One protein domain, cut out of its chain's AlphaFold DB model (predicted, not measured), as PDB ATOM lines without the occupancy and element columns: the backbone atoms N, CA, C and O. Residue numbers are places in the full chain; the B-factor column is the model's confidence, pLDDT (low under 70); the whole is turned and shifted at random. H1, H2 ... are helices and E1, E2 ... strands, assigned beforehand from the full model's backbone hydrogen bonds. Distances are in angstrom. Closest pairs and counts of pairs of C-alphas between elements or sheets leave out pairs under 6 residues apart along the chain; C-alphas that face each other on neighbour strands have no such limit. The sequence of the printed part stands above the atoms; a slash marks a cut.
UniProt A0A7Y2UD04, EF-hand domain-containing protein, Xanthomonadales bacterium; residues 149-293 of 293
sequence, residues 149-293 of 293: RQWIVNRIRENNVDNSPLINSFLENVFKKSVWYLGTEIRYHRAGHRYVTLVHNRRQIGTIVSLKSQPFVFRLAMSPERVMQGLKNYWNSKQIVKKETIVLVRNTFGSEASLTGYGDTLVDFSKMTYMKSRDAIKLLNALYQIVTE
ATOM      1  N   ARG A 149     144.852 -82.488 233.009       88.94
ATOM      2  CA  ARG A 149     143.396 -82.320 233.113       88.94
ATOM      3  C   ARG A 149     142.641 -83.647 233.288       88.94
ATOM      4  O   ARG A 149     141.766 -83.736 234.141       88.94
ATOM      5  N   GLN A 150     142.974 -84.674 232.508       88.62
ATOM      6  CA  GLN A 150     142.367 -86.002 232.641       88.62
ATOM      7  C   GLN A 150     142.859 -86.715 233.907       88.62
ATOM      8  O   GLN A 150     142.056 -87.294 234.634       88.62
ATOM      9  N   TRP A 151     144.150 -86.578 234.214       91.75
ATOM     10  CA  TRP A 151     144.788 -87.092 235.419       91.75
ATOM     11  C   TRP A 151     144.075 -86.602 236.673       91.75
ATOM     12  O   TRP A 151     143.712 -87.415 237.517       91.75
ATOM     13  N   ILE A 152     143.790 -85.298 236.798       94.19
ATOM     14  CA  ILE A 152     143.095 -84.813 237.996       94.19
ATOM     15  C   ILE A 152     141.669 -85.370 238.091       94.19
ATOM     16  O   ILE A 152     141.253 -85.744 239.181       94.19
ATOM     17  N   VAL A 153     140.944 -85.500 236.972       94.06
ATOM     18  CA  VAL A 153     139.599 -86.108 236.941       94.06
ATOM     19  C   VAL A 153     139.642 -87.562 237.404       94.06
ATOM     20  O   VAL A 153     138.803 -87.974 238.203       94.06
ATOM     21  N   ASN A 154     140.632 -88.327 236.949       92.31
ATOM     22  CA  ASN A 154     140.808 -89.710 237.373       92.31
ATOM     23  C   ASN A 154     141.198 -89.794 238.854       92.31
ATOM     24  O   ASN A 154     140.594 -90.568 239.588       92.31
ATOM     25  N   ARG A 155     142.069 -88.904 239.343       92.94
ATOM     26  CA  ARG A 155     142.398 -88.807 240.776       92.94
ATOM     27  C   ARG A 155     141.199 -88.449 241.649       92.94
ATOM     28  O   ARG A 155     141.060 -89.019 242.727       92.94
ATOM     29  N   ILE A 156     140.326 -87.550 241.191       94.38
ATOM     30  CA  ILE A 156     139.070 -87.217 241.883       94.38
ATOM     31  C   ILE A 156     138.200 -88.465 242.028       94.38
ATOM     32  O   ILE A 156     137.675 -88.712 243.109       94.38
ATOM     33  N   ARG A 157     138.077 -89.272 240.967       93.31
ATOM     34  CA  ARG A 157     137.313 -90.528 240.998       93.31
ATOM     35  C   ARG A 157     137.950 -91.561 241.925       93.31
ATOM     36  O   ARG A 157     137.248 -92.119 242.753       93.31
ATOM     37  N   GLU A 158     139.263 -91.763 241.833       92.69
ATOM     38  CA  GLU A 158     140.011 -92.683 242.705       92.69
ATOM     39  C   GLU A 158     139.875 -92.326 244.190       92.69
ATOM     40  O   GLU A 158     139.763 -93.208 245.038       92.69
ATOM     41  N   ASN A 159     139.900 -91.032 244.516       92.94
ATOM     42  CA  ASN A 159     139.774 -90.566 245.892       92.94
ATOM     43  C   ASN A 159     138.319 -90.481 246.369       92.94
ATOM     44  O   ASN A 159     138.109 -90.368 247.574       92.94
ATOM     45  N   ASN A 160     137.323 -90.556 245.479       91.31
ATOM     46  CA  ASN A 160     135.902 -90.616 245.835       91.31
ATOM     47  C   ASN A 160     135.510 -92.035 246.283       91.31
ATOM     48  O   ASN A 160     134.625 -92.655 245.700       91.31
ATOM     49  N   VAL A 161     136.199 -92.550 247.307       86.62
ATOM     50  CA  VAL A 161     136.084 -93.937 247.797       86.62
ATOM     51  C   VAL A 161     134.648 -94.277 248.201       86.62
ATOM     52  O   VAL A 161     134.169 -95.370 247.911       86.62
ATOM     53  N   ASP A 162     133.930 -93.309 248.773       85.81
ATOM     54  CA  ASP A 162     132.536 -93.470 249.204       85.81
ATOM     55  C   ASP A 162     131.527 -93.364 248.046       85.81
ATOM     56  O   ASP A 162     130.317 -93.383 248.265       85.81
ATOM     57  N   ASN A 163     132.005 -93.212 246.804       83.62
ATOM     58  CA  ASN A 163     131.191 -93.010 245.606       83.62
ATOM     59  C   ASN A 163     130.139 -91.904 245.772       83.62
ATOM     60  O   ASN A 163     129.010 -92.033 245.296       83.62
ATOM     61  N   SER A 164     130.519 -90.792 246.414       86.81
ATOM     62  CA  SER A 164     129.619 -89.670 246.681       86.81
ATOM     63  C   SER A 164     128.890 -89.242 245.397       86.81
ATOM     64  O   SER A 164     129.544 -88.771 244.450       86.81
ATOM     65  N   PRO A 165     127.545 -89.364 245.341       86.06
ATOM     66  CA  PRO A 165     126.764 -88.980 244.167       86.06
ATOM     67  C   PRO A 165     126.897 -87.492 243.844       86.06
ATOM     68  O   PRO A 165     126.827 -87.108 242.679       86.06
ATOM     69  N   LEU A 166     127.134 -86.658 244.862       86.19
ATOM     70  CA  LEU A 166     127.348 -85.221 244.701       86.19
ATOM     71  C   LEU A 166     128.607 -84.947 243.876       86.19
ATOM     72  O   LEU A 166     128.553 -84.197 242.904       86.19
ATOM     73  N   ILE A 167     129.721 -85.603 244.211       89.31
ATOM     74  CA  ILE A 167     130.991 -85.434 243.492       89.31
ATOM     75  C   ILE A 167     130.859 -85.946 242.060       89.31
ATOM     76  O   ILE A 167     131.211 -85.232 241.124       89.31
ATOM     77  N   ASN A 168     130.297 -87.142 241.878       89.69
ATOM     78  CA  ASN A 168     130.118 -87.729 240.551       89.69
ATOM     79  C   ASN A 168     129.195 -86.870 239.671       89.69
ATOM     80  O   ASN A 168     129.533 -86.575 238.523       89.69
ATOM     81  N   SER A 169     128.066 -86.407 240.216       89.25
ATOM     82  CA  SER A 169     127.133 -85.541 239.494       89.25
ATOM     83  C   SER A 169     127.769 -84.200 239.138       89.25
ATOM     84  O   SER A 169     127.694 -83.786 237.984       89.25
ATOM     85  N   PHE A 170     128.453 -83.539 240.078       91.62
ATOM     86  CA  PHE A 170     129.152 -82.288 239.789       91.62
ATOM     87  C   PHE A 170     130.213 -82.470 238.701       91.62
ATOM     88  O   PHE A 170     130.261 -81.700 237.740       91.62
ATOM     89  N   LEU A 171     131.046 -83.506 238.826       93.06
ATOM     90  CA  LEU A 171     132.153 -83.762 237.915       93.06
ATOM     91  C   LEU A 171     131.659 -83.985 236.480       93.06
ATOM     92  O   LEU A 171     132.172 -83.362 235.551       93.06
ATOM     93  N   GLU A 172     130.638 -84.826 236.298       91.31
ATOM     94  CA  GLU A 172     130.118 -85.203 234.977       91.31
ATOM     95  C   GLU A 172     129.155 -84.173 234.380       91.31
ATOM     96  O   GLU A 172     129.201 -83.892 233.179       91.31
ATOM     97  N   ASN A 173     128.279 -83.591 235.199       90.69
ATOM     98  CA  ASN A 173     127.208 -82.728 234.709       90.69
ATOM     99  C   ASN A 173     127.556 -81.244 234.724       90.69
ATOM    100  O   ASN A 173     126.887 -80.485 234.023       90.69
ATOM    101  N   VAL A 174     128.573 -80.830 235.485       91.50
ATOM    102  CA  VAL A 174     128.941 -79.417 235.641       91.50
ATOM    103  C   VAL A 174     130.388 -79.180 235.227       91.50
ATOM    104  O   VAL A 174     130.628 -78.515 234.220       91.50
ATOM    105  N   PHE A 175     131.360 -79.749 235.943       93.88
ATOM    106  CA  PHE A 175     132.775 -79.432 235.741       93.88
ATOM    107  C   PHE A 175     133.262 -79.801 234.335       93.88
ATOM    108  O   PHE A 175     133.747 -78.928 233.613       93.88
ATOM    109  N   LYS A 176     133.053 -81.052 233.897       92.50
ATOM    110  CA  LYS A 176     133.474 -81.531 232.566       92.50
ATOM    111  C   LYS A 176     132.767 -80.848 231.393       92.50
ATOM    112  O   LYS A 176     133.209 -80.995 230.259       92.50
ATOM    113  N   LYS A 177     131.690 -80.105 231.656       92.06
ATOM    114  CA  LYS A 177     130.918 -79.341 230.663       92.06
ATOM    115  C   LYS A 177     131.164 -77.829 230.742       92.06
ATOM    116  O   LYS A 177     130.537 -77.067 230.015       92.06
ATOM    117  N   SER A 178     132.048 -77.388 231.636       91.50
ATOM    118  CA  SER A 178     132.383 -75.978 231.847       91.50
ATOM    119  C   SER A 178     133.620 -75.553 231.054       91.50
ATOM    120  O   SER A 178     134.412 -76.395 230.624       91.50
ATOM    121  N   VAL A 179     133.834 -74.239 230.927       90.31
ATOM    122  CA  VAL A 179     135.057 -73.654 230.344       90.31
ATOM    123  C   VAL A 179     136.306 -74.099 231.104       90.31
ATOM    124  O   VAL A 179     137.362 -74.243 230.500       90.31
ATOM    125  N   TRP A 180     136.193 -74.424 232.393       93.00
ATOM    126  CA  TRP A 180     137.324 -74.941 233.160       93.00
ATOM    127  C   TRP A 180     137.881 -76.239 232.583       93.00
ATOM    128  O   TRP A 180     139.095 -76.428 232.591       93.00
ATOM    129  N   TYR A 181     137.022 -77.120 232.066       91.06
ATOM    130  CA  TYR A 181     137.436 -78.405 231.505       91.06
ATOM    131  C   TYR A 181     137.497 -78.415 229.976       91.06
ATOM    132  O   TYR A 181     138.392 -79.039 229.409       91.06
ATOM    133  N   LEU A 182     136.557 -77.760 229.296       84.38
ATOM    134  CA  LEU A 182     136.487 -77.743 227.831       84.38
ATOM    135  C   LEU A 182     137.295 -76.599 227.213       84.38
ATOM    136  O   LEU A 182     137.710 -76.708 226.066       84.38
ATOM    137  N   GLY A 183     137.548 -75.533 227.972       81.94
ATOM    138  CA  GLY A 183     138.279 -74.368 227.494       81.94
ATOM    139  C   GLY A 183     139.732 -74.678 227.134       81.94
ATOM    140  O   GLY A 183     140.399 -75.542 227.720       81.94
ATOM    141  N   THR A 184     140.218 -73.929 226.154       76.19
ATOM    142  CA  THR A 184     141.581 -73.979 225.611       76.19
ATOM    143  C   THR A 184     142.520 -73.022 226.335       76.19
ATOM    144  O   THR A 184     143.708 -73.304 226.476       76.19
ATOM    145  N   GLU A 185     141.961 -71.949 226.892       81.31
ATOM    146  CA  GLU A 185     142.704 -70.851 227.516       81.31
ATOM    147  C   GLU A 185     143.354 -71.228 228.858       81.31
ATOM    148  O   GLU A 185     144.340 -70.621 229.280       81.31
ATOM    149  N   ILE A 186     142.834 -72.256 229.540       87.88
ATOM    150  CA  ILE A 186     143.356 -72.703 230.836       87.88
ATOM    151  C   ILE A 186     144.295 -73.887 230.641       87.88
ATOM    152  O   ILE A 186     143.880 -75.017 230.345       87.88
ATOM    153  N   ARG A 187     145.575 -73.648 230.922       86.88
ATOM    154  CA  ARG A 187     146.606 -74.684 230.949       86.88
ATOM    155  C   ARG A 187     146.653 -75.361 232.314       86.88
ATOM    156  O   ARG A 187     146.768 -74.705 233.350       86.88
ATOM    157  N   TYR A 188     146.622 -76.689 232.296       90.62
ATOM    158  CA  TYR A 188     146.721 -77.536 233.482       90.62
ATOM    159  C   TYR A 188     148.164 -78.003 233.653       90.62
ATOM    160  O   TYR A 188     148.669 -78.772 232.839       90.62
ATOM    161  N   HIS A 189     148.814 -77.584 234.734       87.88
ATOM    162  CA  HIS A 189     150.167 -78.016 235.070       87.88
ATOM    163  C   HIS A 189     150.121 -78.968 236.258       87.88
ATOM    164  O   HIS A 189     149.692 -78.601 237.351       87.88
ATOM    165  N   ARG A 190     150.577 -80.206 236.067       87.19
ATOM    166  CA  ARG A 190     150.749 -81.144 237.175       87.19
ATOM    167  C   ARG A 190     151.997 -80.746 237.964       87.19
ATOM    168  O   ARG A 190     153.107 -81.050 237.547       87.19
ATOM    169  N   ALA A 191     151.796 -80.059 239.083       72.38
ATOM    170  CA  ALA A 191     152.872 -79.587 239.957       72.38
ATOM    171  C   ALA A 191     153.121 -80.510 241.170       72.38
ATOM    172  O   ALA A 191     154.074 -80.308 241.914       72.38
ATOM    173  N   GLY A 192     152.301 -81.552 241.370       72.88
ATOM    174  CA  GLY A 192     152.498 -82.528 242.444       72.88
ATOM    175  C   GLY A 192     151.665 -83.806 242.300       72.88
ATOM    176  O   GLY A 192     151.025 -84.056 241.278       72.88
ATOM    177  N   HIS A 193     151.657 -84.634 243.352       83.88
ATOM    178  CA  HIS A 193     150.918 -85.910 243.392       83.88
ATOM    179  C   HIS A 193     149.420 -85.768 243.710       83.88
ATOM    180  O   HIS A 193     148.673 -86.746 243.628       83.88
ATOM    181  N   ARG A 194     148.990 -84.571 244.125       86.56
ATOM    182  CA  ARG A 194     147.652 -84.328 244.691       86.56
ATOM    183  C   ARG A 194     146.878 -83.214 243.999       86.56
ATOM    184  O   ARG A 194     145.696 -83.058 244.275       86.56
ATOM    185  N   TYR A 195     147.524 -82.427 243.145       91.69
ATOM    186  CA  TYR A 195     146.895 -81.250 242.567       91.69
ATOM    187  C   TYR A 195     147.441 -80.906 241.186       91.69
ATOM    188  O   TYR A 195     148.546 -81.300 240.802       91.69
ATOM    189  N   VAL A 196     146.642 -80.126 240.472       93.44
ATOM    190  CA  VAL A 196     147.023 -79.422 239.250       93.44
ATOM    191  C   VAL A 196     146.907 -77.925 239.473       93.44
ATOM    192  O   VAL A 196     146.004 -77.447 240.160       93.44
ATOM    193  N   THR A 197     147.825 -77.193 238.865       93.00
ATOM    194  CA  THR A 197     147.816 -75.740 238.798       93.00
ATOM    195  C   THR A 197     147.122 -75.287 237.526       93.00
ATOM    196  O   THR A 197     147.439 -75.767 236.439       93.00
ATOM    197  N   LEU A 198     146.185 -74.353 237.671       93.75
ATOM    198  CA  LEU A 198     145.470 -73.721 236.570       93.75
ATOM    199  C   LEU A 198     146.172 -72.414 236.213       93.75
ATOM    200  O   LEU A 198     146.359 -71.551 237.075       93.75
ATOM    201  N   VAL A 199     146.564 -72.275 234.950       90.00
ATOM    202  CA  VAL A 199     147.290 -71.110 234.435       90.00
ATOM    203  C   VAL A 199     146.529 -70.517 233.259       90.00
ATOM    204  O   VAL A 199     146.182 -71.241 232.331       90.00
ATOM    205  N   HIS A 200     146.322 -69.206 233.292       88.88
ATOM    206  CA  HIS A 200     145.722 -68.416 232.222       88.88
ATOM    207  C   HIS A 200     146.580 -67.164 232.006       88.88
ATOM    208  O   HIS A 200     147.001 -66.546 232.982       88.88
ATOM    209  N   ASN A 201     146.907 -66.821 230.755       85.31
ATOM    210  CA  ASN A 201     147.783 -65.687 230.409       85.31
ATOM    211  C   ASN A 201     149.066 -65.604 231.259       85.31
ATOM    212  O   ASN A 201     149.411 -64.562 231.808       85.31
ATOM    213  N   ARG A 202     149.764 -66.743 231.405       80.75
ATOM    214  CA  ARG A 202     150.996 -66.905 232.211       80.75
ATOM    215  C   ARG A 202     150.838 -66.611 233.714       80.75
ATOM    216  O   ARG A 202     151.821 -66.672 234.448       80.75
ATOM    217  N   ARG A 203     149.619 -66.367 234.196       88.06
ATOM    218  CA  ARG A 203     149.297 -66.167 235.609       88.06
ATOM    219  C   ARG A 203     148.616 -67.405 236.175       88.06
ATOM    220  O   ARG A 203     147.728 -67.992 235.559       88.06
ATOM    221  N   GLN A 204     149.019 -67.801 237.376       90.62
ATOM    222  CA  GLN A 204     148.315 -68.835 238.120       90.62
ATOM    223  C   GLN A 204     146.963 -68.296 238.600       90.62
ATOM    224  O   GLN A 204     146.921 -67.348 239.382       90.62
ATOM    225  N   ILE A 205     145.872 -68.916 238.147       93.81
ATOM    226  CA  ILE A 205     144.498 -68.511 238.488       93.81
ATOM    227  C   ILE A 205     143.846 -69.422 239.532       93.81
ATOM    228  O   ILE A 205     142.805 -69.082 240.091       93.81
ATOM    229  N   GLY A 206     144.457 -70.567 239.840       92.94
ATOM    230  CA  GLY A 206     143.946 -71.466 240.866       92.94
ATOM    231  C   GLY A 206     144.619 -72.829 240.896       92.94
ATOM    232  O   GLY A 206     145.603 -73.083 240.193       92.94
ATOM    233  N   THR A 207     144.067 -73.721 241.712       93.38
ATOM    234  CA  THR A 207     144.442 -75.136 241.759       93.38
ATOM    235  C   THR A 207     143.218 -76.024 241.939       93.38
ATOM    236  O   THR A 207     142.248 -75.642 242.591       93.38
ATOM    237  N   ILE A 208     143.277 -77.231 241.379       94.44
ATOM    238  CA  ILE A 208     142.336 -78.307 241.703       94.44
ATOM    239  C   ILE A 208     143.117 -79.375 242.444       94.44
ATOM    240  O   ILE A 208     144.141 -79.854 241.954       94.44
ATOM    241  N   VAL A 209     142.637 -79.724 243.629       91.50
ATOM    242  CA  VAL A 209     143.270 -80.652 244.558       91.50
ATOM    243  C   VAL A 209     142.329 -81.832 244.771       91.50
ATOM    244  O   VAL A 209     141.116 -81.663 244.866       91.50
ATOM    245  N   SER A 210     142.895 -83.031 244.850       92.00
ATOM    246  CA  SER A 210     142.160 -84.251 245.159       92.00
ATOM    247  C   SER A 210     142.841 -85.007 246.296       92.00
ATOM    248  O   SER A 210     144.025 -85.352 246.212       92.00
ATOM    249  N   LEU A 211     142.088 -85.244 247.370       89.44
ATOM    250  CA  LEU A 211     142.512 -85.933 248.588       89.44
ATOM    251  C   LEU A 211     141.497 -87.023 248.936       89.44
ATOM    252  O   LEU A 211     140.319 -86.873 248.642       89.44
ATOM    253  N   LYS A 212     141.910 -88.075 249.649       86.06
ATOM    254  CA  LYS A 212     140.974 -89.115 250.122       86.06
ATOM    255  C   LYS A 212     139.847 -88.556 251.000       86.06
ATOM    256  O   LYS A 212     138.721 -89.010 250.902       86.06
ATOM    257  N   SER A 213     140.150 -87.565 251.840       83.44
ATOM    258  CA  SER A 213     139.161 -86.909 252.708       83.44
ATOM    259  C   SER A 213     138.297 -85.875 251.982       83.44
ATOM    260  O   SER A 213     137.204 -85.560 252.438       83.44
ATOM    261  N   GLN A 214     138.795 -85.313 250.877       86.50
ATOM    262  CA  GLN A 214     138.107 -84.314 250.060       86.50
ATOM    263  C   GLN A 214     138.463 -84.569 248.589       86.50
ATOM    264  O   GLN A 214     139.468 -84.043 248.091       86.50
ATOM    265  N   PRO A 215     137.682 -85.412 247.887       89.56
ATOM    266  CA  PRO A 215     138.058 -85.899 246.561       89.56
ATOM    267  C   PRO A 215     138.128 -84.795 245.511       89.56
ATOM    268  O   PRO A 215     138.887 -84.925 244.553       89.56
ATOM    269  N   PHE A 216     137.391 -83.703 245.711       91.62
ATOM    270  CA  PHE A 216     137.409 -82.523 244.859       91.62
ATOM    271  C   PHE A 216     137.515 -81.260 245.713       91.62
ATOM    272  O   PHE A 216     136.614 -80.953 246.488       91.62
ATOM    273  N   VAL A 217     138.592 -80.503 245.534       89.69
ATOM    274  CA  VAL A 217     138.762 -79.171 246.112       89.69
ATOM    275  C   VAL A 217     139.203 -78.226 245.009       89.69
ATOM    276  O   VAL A 217     140.205 -78.474 244.337       89.69
ATOM    277  N   PHE A 218     138.482 -77.124 244.838       91.88
ATOM    278  CA  PHE A 218     138.786 -76.132 243.817       91.88
ATOM    279  C   PHE A 218     139.109 -74.786 244.459       91.88
ATOM    280  O   PHE A 218     138.276 -74.195 245.146       91.88
ATOM    281  N   ARG A 219     140.347 -74.330 244.257       89.50
ATOM    282  CA  ARG A 219     140.893 -73.102 244.832       89.50
ATOM    283  C   ARG A 219     141.135 -72.062 243.757       89.50
ATOM    284  O   ARG A 219     141.758 -72.370 242.741       89.50
ATOM    285  N   LEU A 220     140.710 -70.831 244.010       91.19
ATOM    286  CA  LEU A 220     140.943 -69.684 243.135       91.19
ATOM    287  C   LEU A 220     142.042 -68.788 243.710       91.19
ATOM    288  O   LEU A 220     142.081 -68.523 244.913       91.19
ATOM    289  N   ALA A 221     142.916 -68.293 242.837       90.69
ATOM    290  CA  ALA A 221     143.996 -67.353 243.144       90.69
ATOM    291  C   ALA A 221     143.492 -65.907 243.275       90.69
ATOM    292  O   ALA A 221     144.006 -64.977 242.651       90.69
ATOM    293  N   MET A 222     142.426 -65.736 244.044       88.62
ATOM    294  CA  MET A 222     141.745 -64.471 244.268       88.62
ATOM    295  C   MET A 222     141.128 -64.504 245.663       88.62
ATOM    296  O   MET A 222     140.734 -65.576 246.118       88.62
ATOM    297  N   SER A 223     141.033 -63.356 246.337       84.75
ATOM    298  CA  SER A 223     140.419 -63.290 247.665       84.75
ATOM    299  C   SER A 223     138.900 -63.519 247.597       84.75
ATOM    300  O   SER A 223     138.273 -63.123 246.603       84.75
ATOM    301  N   PRO A 224     138.276 -64.095 248.641       82.44
ATOM    302  CA  PRO A 224     136.835 -64.349 248.640       82.44
ATOM    303  C   PRO A 224     136.011 -63.084 248.416       82.44
ATOM    304  O   PRO A 224     134.990 -63.122 247.741       82.44
ATOM    305  N   GLU A 225     136.472 -61.939 248.921       82.62
ATOM    306  CA  GLU A 225     135.783 -60.652 248.791       82.62
ATOM    307  C   GLU A 225     135.739 -60.194 247.334       82.62
ATOM    308  O   GLU A 225     134.692 -59.750 246.861       82.62
ATOM    309  N   ARG A 226     136.853 -60.345 246.605       84.88
ATOM    310  CA  ARG A 226     136.923 -60.005 245.180       84.88
ATOM    311  C   ARG A 226     136.047 -60.927 244.344       84.88
ATOM    312  O   ARG A 226     135.290 -60.437 243.510       84.88
ATOM    313  N   VAL A 227     136.076 -62.230 244.620       84.50
ATOM    314  CA  VAL A 227     135.208 -63.187 243.922       84.50
ATOM    315  C   VAL A 227     133.731 -62.896 244.222       84.50
ATOM    316  O   VAL A 227     132.921 -62.856 243.299       84.50
ATOM    317  N   MET A 228     133.367 -62.608 245.480       81.94
ATOM    318  CA  MET A 228     132.000 -62.209 245.845       81.94
ATOM    319  C   MET A 228     131.568 -60.925 245.139       81.94
ATOM    320  O   MET A 228     130.420 -60.827 244.706       81.94
ATOM    321  N   GLN A 229     132.450 -59.930 245.035       83.94
ATOM    322  CA  GLN A 229     132.141 -58.689 244.332       83.94
ATOM    323  C   GLN A 229     131.941 -58.935 242.832       83.94
ATOM    324  O   GLN A 229     130.962 -58.448 242.270       83.94
ATOM    325  N   GLY A 230     132.803 -59.741 242.208       84.56
ATOM    326  CA  GLY A 230     132.655 -60.154 240.812       84.56
ATOM    327  C   GLY A 230     131.335 -60.888 240.566       84.56
ATOM    328  O   GLY A 230     130.594 -60.546 239.647       84.56
ATOM    329  N   LEU A 231     130.970 -61.825 241.447       82.12
ATOM    330  CA  LEU A 231     129.697 -62.544 241.371       82.12
ATOM    331  C   LEU A 231     128.497 -61.605 241.544       82.12
ATOM    332  O   LEU A 231     127.531 -61.715 240.795       82.12
ATOM    333  N   LYS A 232     128.557 -60.649 242.482       79.44
ATOM    334  CA  LYS A 232     127.509 -59.627 242.648       79.44
ATOM    335  C   LYS A 232     127.342 -58.782 241.389       79.44
ATOM    336  O   LYS A 232     126.209 -58.573 240.964       79.44
ATOM    337  N   ASN A 233     128.438 -58.326 240.787       79.69
ATOM    338  CA  ASN A 233     128.401 -57.555 239.544       79.69
ATOM    339  C   ASN A 233     127.787 -58.390 238.407       79.69
ATOM    340  O   ASN A 233     126.878 -57.926 237.716       79.69
ATOM    341  N   TYR A 234     128.203 -59.653 238.286       74.38
ATOM    342  CA  TYR A 234     127.650 -60.601 237.322       74.38
ATOM    343  C   TYR A 234     126.139 -60.823 237.524       74.38
ATOM    344  O   TYR A 234     125.373 -60.787 236.560       74.38
ATOM    345  N   TRP A 235     125.668 -60.992 238.762       74.06
ATOM    346  CA  TRP A 235     124.244 -61.188 239.070       74.06
ATOM    347  C   TRP A 235     123.397 -59.930 238.904       74.06
ATOM    348  O   TRP A 235     122.284 -60.016 238.393       74.06
ATOM    349  N   ASN A 236     123.910 -58.756 239.272       62.66
ATOM    350  CA  ASN A 236     123.203 -57.493 239.053       62.66
ATOM    351  C   ASN A 236     122.959 -57.243 237.555       62.66
ATOM    352  O   ASN A 236     121.953 -56.643 237.188       62.66
ATOM    353  N   SER A 237     123.834 -57.769 236.691       59.56
ATOM    354  CA  SER A 237     123.644 -57.761 235.237       59.56
ATOM    355  C   SER A 237     122.692 -58.853 234.714       59.56
ATOM    356  O   SER A 237     122.216 -58.762 233.583       59.56
ATOM    357  N   LYS A 238     122.392 -59.897 235.507       56.88
ATOM    358  CA  LYS A 238     121.581 -61.064 235.105       56.88
ATOM    359  C   LYS A 238     120.671 -61.533 236.249       56.88
ATOM    360  O   LYS A 238     121.082 -62.337 237.082       56.88
ATOM    361  N   GLN A 239     119.405 -61.108 236.219       49.00
ATOM    362  CA  GLN A 239     118.338 -61.296 237.231       49.00
ATOM    363  C   GLN A 239     118.042 -62.737 237.738       49.00
ATOM    364  O   GLN A 239     117.120 -62.920 238.527       49.00
ATOM    365  N   ILE A 240     118.757 -63.781 237.307       50.00
ATOM    366  CA  ILE A 240     118.266 -65.172 237.378       50.00
ATOM    367  C   ILE A 240     118.961 -66.032 238.453       50.00
ATOM    368  O   ILE A 240     118.432 -67.076 238.829       50.00
ATOM    369  N   VAL A 241     120.109 -65.630 239.009       49.16
ATOM    370  CA  VAL A 241     120.875 -66.496 239.930       49.16
ATOM    371  C   VAL A 241     120.870 -65.923 241.351       49.16
ATOM    372  O   VAL A 241     121.283 -64.788 241.574       49.16
ATOM    373  N   LYS A 242     120.352 -66.697 242.317       51.50
ATOM    374  CA  LYS A 242     120.182 -66.272 243.719       51.50
ATOM    375  C   LYS A 242     121.543 -66.035 244.405       51.50
ATOM    376  O   LYS A 242     122.520 -66.720 244.140       51.50
ATOM    377  N   LYS A 243     121.591 -65.083 245.345       47.75
ATOM    378  CA  LYS A 243     122.796 -64.644 246.093       47.75
ATOM    379  C   LYS A 243     123.524 -65.738 246.893       47.75
ATOM    380  O   LYS A 243     124.660 -65.535 247.302       47.75
ATOM    381  N   GLU A 244     122.882 -66.872 247.152       49.91
ATOM    382  CA  GLU A 244     123.349 -67.891 248.104       49.91
ATOM    383  C   GLU A 244     124.148 -69.025 247.452       49.91
ATOM    384  O   GLU A 244     124.413 -70.041 248.085       49.91
ATOM    385  N   THR A 245     124.486 -68.884 246.176       51.53
ATOM    386  CA  THR A 245     124.768 -69.996 245.264       51.53
ATOM    387  C   THR A 245     126.221 -70.496 245.293       51.53
ATOM    388  O   THR A 245     126.468 -71.629 244.885       51.53
ATOM    389  N   ILE A 246     127.160 -69.733 245.863       53.50
ATOM    390  CA  ILE A 246     128.522 -70.201 246.166       53.50
ATOM    391  C   ILE A 246     128.876 -69.788 247.593       53.50
ATOM    392  O   ILE A 246     128.749 -68.615 247.942       53.50
ATOM    393  N   VAL A 247     129.328 -70.736 248.414       55.75
ATOM    394  CA  VAL A 247     129.987 -70.415 249.684       55.75
ATOM    395  C   VAL A 247     131.481 -70.341 249.402       55.75
ATOM    396  O   VAL A 247     132.103 -71.327 249.016       55.75
ATOM    397  N   LEU A 248     132.048 -69.146 249.537       56.88
ATOM    398  CA  LEU A 248     133.487 -68.949 249.451       56.88
ATOM    399  C   LEU A 248     134.043 -69.004 250.861       56.88
ATOM    400  O   LEU A 248     133.854 -68.081 251.653       56.88
ATOM    401  N   VAL A 249     134.689 -70.113 251.190       55.38
ATOM    402  CA  VAL A 249     135.313 -70.268 252.499       55.38
ATOM    403  C   VAL A 249     136.715 -69.668 252.387       55.38
ATOM    404  O   VAL A 249     137.505 -70.093 251.537       55.38
ATOM    405  N   ARG A 250     137.031 -68.659 253.220       49.72
ATOM    406  CA  ARG A 250     138.440 -68.348 253.532       49.72
ATOM    407  C   ARG A 250     139.072 -69.631 254.060       49.72
ATOM    408  O   ARG A 250     138.370 -70.476 254.597       49.72
ATOM    409  N   ASN A 251     140.382 -69.776 253.919       48.19
ATOM    410  CA  ASN A 251     141.135 -70.930 254.402       48.19
ATOM    411  C   ASN A 251     141.117 -70.991 255.954       48.19
ATOM    412  O   ASN A 251     142.127 -70.780 256.610       48.19
ATOM    413  N   THR A 252     139.952 -71.192 256.567       41.06
ATOM    414  CA  THR A 252     139.746 -71.299 258.009       41.06
ATOM    415  C   THR A 252     139.870 -72.761 258.388       41.06
ATOM    416  O   THR A 252     138.900 -73.410 258.773       41.06
ATOM    417  N   PHE A 253     141.079 -73.299 258.254       46.16
ATOM    418  CA  PHE A 253     141.457 -74.417 259.100       46.16
ATOM    419  C   PHE A 253     141.823 -73.808 260.455       46.16
ATOM    420  O   PHE A 253     142.749 -73.013 260.556       46.16
ATOM    421  N   GLY A 254     141.038 -74.120 261.490       39.19
ATOM    422  CA  GLY A 254     141.214 -73.637 262.872       39.19
ATOM    423  C   GLY A 254     142.461 -74.174 263.593       39.19
ATOM    424  O   GLY A 254     142.529 -74.169 264.813       39.19
ATOM    425  N   SER A 255     143.431 -74.673 262.846       36.75
ATOM    426  CA  SER A 255     144.792 -75.020 263.247       36.75
ATOM    427  C   SER A 255     145.626 -74.922 261.970       36.75
ATOM    428  O   SER A 255     145.054 -74.981 260.884       36.75
ATOM    429  N   GLU A 256     146.937 -74.738 262.070       37.03
ATOM    430  CA  GLU A 256     147.902 -74.459 260.986       37.03
ATOM    431  C   GLU A 256     148.018 -75.545 259.877       37.03
ATOM    432  O   GLU A 256     149.093 -75.821 259.348       37.03
ATOM    433  N   ALA A 257     146.929 -76.201 259.483       43.06
ATOM    434  CA  ALA A 257     146.868 -77.148 258.389       43.06
ATOM    435  C   ALA A 257     146.868 -76.398 257.048       43.06
ATOM    436  O   ALA A 257     145.830 -76.019 256.501       43.06
ATOM    437  N   SER A 258     148.059 -76.212 256.481       55.31
ATOM    438  CA  SER A 258     148.225 -75.797 255.092       55.31
ATOM    439  C   SER A 258     147.661 -76.880 254.159       55.31
ATOM    440  O   SER A 258     148.331 -77.872 253.849       55.31
ATOM    441  N   LEU A 259     146.417 -76.724 253.698       64.69
ATOM    442  CA  LEU A 259     145.889 -77.547 252.611       64.69
ATOM    443  C   LEU A 259     146.783 -77.349 251.374       64.69
ATOM    444  O   LEU A 259     147.098 -76.215 251.010       64.69
ATOM    445  N   THR A 260     147.202 -78.443 250.731       68.25
ATOM    446  CA  THR A 260     148.035 -78.375 249.517       68.25
ATOM    447  C   THR A 260     147.302 -77.649 248.379       68.25
ATOM    448  O   THR A 260     146.075 -77.539 248.385       68.25
ATOM    449  N   GLY A 261     148.050 -77.139 247.402       64.94
ATOM    450  CA  GLY A 261     147.526 -76.265 246.352       64.94
ATOM    451  C   GLY A 261     147.581 -74.778 246.720       64.94
ATOM    452  O   GLY A 261     147.877 -74.397 247.848       64.94
ATOM    453  N   TYR A 262     147.314 -73.935 245.730       80.12
ATOM    454  CA  TYR A 262     147.433 -72.479 245.784       80.12
ATOM    455  C   TYR A 262     146.079 -71.829 245.495       80.12
ATOM    456  O   TYR A 262     145.336 -72.287 244.618       80.12
ATOM    457  N   GLY A 263     145.784 -70.761 246.231       78.44
ATOM    458  CA  GLY A 263     144.567 -69.965 246.107       78.44
ATOM    459  C   GLY A 263     143.924 -69.673 247.460       78.44
ATOM    460  O   GLY A 263     143.876 -70.545 248.334       78.44
ATOM    461  N   ASP A 264     143.420 -68.453 247.611       78.12
ATOM    462  CA  ASP A 264     142.888 -67.914 248.871       78.12
ATOM    463  C   ASP A 264     141.406 -68.240 249.078       78.12
ATOM    464  O   ASP A 264     140.885 -68.146 250.191       78.12
ATOM    465  N   THR A 265     140.734 -68.638 247.997       83.75
ATOM    466  CA  THR A 265     139.299 -68.899 247.966       83.75
ATOM    467  C   THR A 265     139.014 -70.351 247.631       83.75
ATOM    468  O   THR A 265     139.439 -70.824 246.578       83.75
ATOM    469  N   LEU A 266     138.238 -71.032 248.473       85.06
ATOM    470  CA  LEU A 266     137.673 -72.352 248.186       85.06
ATOM    471  C   LEU A 266     136.282 -72.211 247.556       85.06
ATOM    472  O   LEU A 266     135.423 -71.522 248.104       85.06
ATOM    473  N   VAL A 267     136.057 -72.875 246.421       84.94
ATOM    474  CA  VAL A 267     134.750 -72.930 245.751       84.94
ATOM    475  C   VAL A 267     133.948 -74.100 246.313       84.94
ATOM    476  O   VAL A 267     134.221 -75.257 245.990       84.94
ATOM    477  N   ASP A 268     132.936 -73.803 247.126       80.19
ATOM    478  CA  ASP A 268     131.959 -74.804 247.548       80.19
ATOM    479  C   ASP A 268     130.969 -75.104 246.411       80.19
ATOM    480  O   ASP A 268     130.134 -74.274 246.035       80.19
ATOM    481  N   PHE A 269     131.069 -76.312 245.855       82.94
ATOM    482  CA  PHE A 269     130.209 -76.794 244.777       82.94
ATOM    483  C   PHE A 269     128.953 -77.527 245.274       82.94
ATOM    484  O   PHE A 269     128.102 -77.871 244.452       82.94
ATOM    485  N   SER A 270     128.792 -77.741 246.586       76.50
ATOM    486  CA  SER A 270     127.650 -78.471 247.164       76.50
ATOM    487  C   SER A 270     126.303 -77.848 246.795       76.50
ATOM    488  O   SER A 270     125.310 -78.535 246.580       76.50
ATOM    489  N   LYS A 271     126.252 -76.526 246.639       73.81
ATOM    490  CA  LYS A 271     125.037 -75.839 246.190       73.81
ATOM    491  C   LYS A 271     124.817 -75.974 244.687       73.81
ATOM    492  O   LYS A 271     123.672 -76.083 244.253       73.81
ATOM    493  N   MET A 272     125.891 -76.032 243.897       78.12
ATOM    494  CA  MET A 272     125.814 -76.224 242.446       78.12
ATOM    495  C   MET A 272     125.246 -77.596 242.077       78.12
ATOM    496  O   MET A 272     124.575 -77.720 241.057       78.12
ATOM    497  N   THR A 273     125.462 -78.618 242.912       73.62
ATOM    498  CA  THR A 273     124.923 -79.969 242.681       73.62
ATOM    499  C   THR A 273     123.404 -80.062 242.751       73.62
ATOM    500  O   THR A 273     122.837 -80.961 242.138       73.62
ATOM    501  N   TYR A 274     122.740 -79.137 243.448       77.94
ATOM    502  CA  TYR A 274     121.274 -79.095 243.531       77.94
ATOM    503  C   TYR A 274     120.637 -78.182 242.472       77.94
ATOM    504  O   TYR A 274     119.415 -78.062 242.403       77.94
ATOM    505  N   MET A 275     121.447 -77.522 241.642       80.12
ATOM    506  CA  MET A 275     120.971 -76.657 240.564       80.12
ATOM    507  C   MET A 275     120.754 -77.453 239.281       80.12
ATOM    508  O   MET A 275     121.372 -78.492 239.049       80.12
ATOM    509  N   LYS A 276     119.921 -76.918 238.381       84.38
ATOM    510  CA  LYS A 276     119.879 -77.410 237.001       84.38
ATOM    511  C   LYS A 276     121.278 -77.275 236.395       84.38
ATOM    512  O   LYS A 276     121.877 -76.202 236.474       84.38
ATOM    513  N   SER A 277     121.774 -78.324 235.734       85.75
ATOM    514  CA  SER A 277     123.156 -78.382 235.230       85.75
ATOM    515  C   SER A 277     123.531 -77.176 234.367       85.75
ATOM    516  O   SER A 277     124.636 -76.658 234.476       85.75
ATOM    517  N   ARG A 278     122.592 -76.664 233.556       84.81
ATOM    518  CA  ARG A 278     122.801 -75.463 232.730       84.81
ATOM    519  C   ARG A 278     123.148 -74.225 233.564       84.81
ATOM    520  O   ARG A 278     123.999 -73.442 233.153       84.81
ATOM    521  N   ASP A 279     122.501 -74.044 234.709       84.81
ATOM    522  CA  ASP A 279     122.711 -72.883 235.575       84.81
ATOM    523  C   ASP A 279     123.976 -73.050 236.422       84.81
ATOM    524  O   ASP A 279     124.754 -72.105 236.549       84.81
ATOM    525  N   ALA A 280     124.252 -74.272 236.888       86.81
ATOM    526  CA  ALA A 280     125.510 -74.616 237.549       86.81
ATOM    527  C   ALA A 280     126.728 -74.375 236.636       86.81
ATOM    528  O   ALA A 280     127.712 -73.774 237.065       86.81
ATOM    529  N   ILE A 281     126.650 -74.770 235.357       89.19
ATOM    530  CA  ILE A 281     127.712 -74.518 234.369       89.19
ATOM    531  C   ILE A 281     127.904 -73.014 234.153       89.19
ATOM    532  O   ILE A 281     129.035 -72.539 234.157       89.19
ATOM    533  N   LYS A 282     126.817 -72.245 233.988       87.00
ATOM    534  CA  LYS A 282     126.898 -70.783 233.818       87.00
ATOM    535  C   LYS A 282     127.575 -70.108 235.003       87.00
ATOM    536  O   LYS A 282     128.386 -69.213 234.805       87.00
ATOM    537  N   LEU A 283     127.234 -70.524 236.215       86.25
ATOM    538  CA  LEU A 283     127.827 -70.003 237.436       86.25
ATOM    539  C   LEU A 283     129.315 -70.352 237.537       86.25
ATOM    540  O   LEU A 283     130.133 -69.484 237.832       86.25
ATOM    541  N   LEU A 284     129.673 -71.604 237.257       90.75
ATOM    542  CA  LEU A 284     131.065 -72.035 237.248       90.75
ATOM    543  C   LEU A 284     131.866 -71.271 236.175       90.75
ATOM    544  O   LEU A 284     132.988 -70.848 236.432       90.75
ATOM    545  N   ASN A 285     131.279 -71.002 235.007       91.25
ATOM    546  CA  ASN A 285     131.891 -70.170 233.965       91.25
ATOM    547  C   ASN A 285     131.963 -68.679 234.346       91.25
ATOM    548  O   ASN A 285     132.884 -67.995 233.915       91.25
ATOM    549  N   ALA A 286     131.048 -68.165 235.170       89.50
ATOM    550  CA  ALA A 286     131.149 -66.799 235.687       89.50
ATOM    551  C   ALA A 286     132.378 -66.643 236.596       89.50
ATOM    552  O   ALA A 286     133.077 -65.639 236.514       89.50
ATOM    553  N   LEU A 287     132.702 -67.665 237.401       90.62
ATOM    554  CA  LEU A 287     133.949 -67.675 238.174       90.62
ATOM    555  C   LEU A 287     135.184 -67.599 237.279       90.62
ATOM    556  O   LEU A 287     136.153 -66.963 237.671       90.62
ATOM    557  N   TYR A 288     135.150 -68.233 236.102       91.94
ATOM    558  CA  TYR A 288     136.240 -68.120 235.134       91.94
ATOM    559  C   TYR A 288     136.425 -66.663 234.711       91.94
ATOM    560  O   TYR A 288     137.507 -66.133 234.922       91.94
ATOM    561  N   GLN A 289     135.356 -66.005 234.244       90.56
ATOM    562  CA  GLN A 289     135.397 -64.594 233.834       90.56
ATOM    563  C   GLN A 289     135.982 -63.706 234.938       90.56
ATOM    564  O   GLN A 289     136.939 -62.983 234.698       90.56
ATOM    565  N   ILE A 290     135.494 -63.864 236.171       90.25
ATOM    566  CA  ILE A 290     135.930 -63.065 237.323       90.25
ATOM    567  C   ILE A 290     137.423 -63.227 237.628       90.25
ATOM    568  O   ILE A 290     138.050 -62.260 238.043       90.25
ATOM    569  N   VAL A 291     138.001 -64.426 237.486       89.81
ATOM    570  CA  VAL A 291     139.429 -64.628 237.802       89.81
ATOM    571  C   VAL A 291     140.371 -64.338 236.636       89.81
ATOM    572  O   VAL A 291     141.588 -64.329 236.838       89.81
ATOM    573  N   THR A 292     139.827 -64.164 235.432       87.81
ATOM    574  CA  THR A 292     140.596 -63.862 234.220       87.81
ATOM    575  C   THR A 292     140.509 -62.408 233.769       87.81
ATOM    576  O   THR A 292     141.355 -62.007 232.973       87.81
ATOM    577  N   GLU A 293     139.522 -61.654 234.259       80.50
ATOM    578  CA  GLU A 293     139.462 -60.183 234.198       80.50
ATOM    579  C   GLU A 293     140.495 -59.535 235.142       80.50
ATOM    580  O   GLU A 293     141.127 -58.543 234.717       80.50
TER     581      GLU A 293
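AT A GLANCE: This is residues 149 to 293 of the 293 residues of the protein "EF-hand domain-containing protein" of Xanthomonadales bacterium (UniProt A0A7Y2UD04). A twisted sheet of six strands has helices gathered over one face: H1 packs on E1, E2 and E3 at one end, H4 packs on E5 and E6 at the other with its residues 224 to 228, and the long H5 comes in with its residues 284 to 292, touching H3 and H4. Residues 252 to 258, in the link from E5 to E6, stick out. The printed part has 145 residues, with five named helices and six named strands in the order H1 H2 H3 E1 E2 E3 E4 H4 E5 E6 H5. The sheet runs E1 E2 E3 E4 E6 E5, antiparallel throughout, and the class is mixed, helices and strands. The whole is compact, with a radius of gyration of the C-alphas of 14.4 A and spans of 40 by 36 by 30 A.

HOW THE PARTS SIT: Start at H1, residues 149 to 159, and look from it to the sheet of E1 (187 to 190), E2 (195 to 200), E3 (203 to 209), E4 (217 to 220), E6 (265 to 267) and E5 (248 to 250). H1 is on this sheet at a height of 9.2 A, and its closest C-alphas to E2 are Ile 152 and Val 196, 6.8 A. H2, residues 165 to 173, is not on the sheet; it is close to H1 but not clearly touching, Arg 157 to Asn 168, 7.7 A between C-alphas. E1 to E4 form a meander, each strand the antiparallel neighbour of the one before: find N 189 and O 197 at 2.8 A, N 198 and O 206 at 2.9 A, and N 207 and O 219 at 2.9 A. Beyond E4, N 220 and O 265 are 2.9 A apart, and in the hairpin E5 and E6, N 266 and O 249 are 3.3 A apart. E4, H4 (224 to 236) and E5 make a split strand-helix-strand unit, E6 between the strands, with a right-handed crossover. H5, residues 277 to 292, touches H4 with residues 286 to 291 alone, at a steep tilt of 58 degrees, opposite ways; the closest C-alphas are Gly 230 and Ile 290, 5.6 A. It touches H3, residues 179 to 182, with residues 285 to 288 alone, Val 179 to Asn 285 at 5.9 A between C-alphas; H3 only grazes the sheet. In H1, H2, H4 and H5 every O i to N i+4 pair is within hydrogen-bond range; H3 is too short for one.

IN THESE COORDINATES: Find C-alpha 149 at (143.396, -82.320, 233.113); H1 runs 15.6 A from there. E3 spans 18.1 A, H4 18.0 A, and H5 22.7 A to C-alpha 292 at (140.596, -63.862, 234.220).

THE WHOLE: The farthest C-alphas, His 193 and Gln 239, are 41.3 A apart. The printed part has no cut. The links H4 to E5 and E5 to E6 are long. Mean pLDDT of the printed part is 80.6, with residues 236 to 261 under 70.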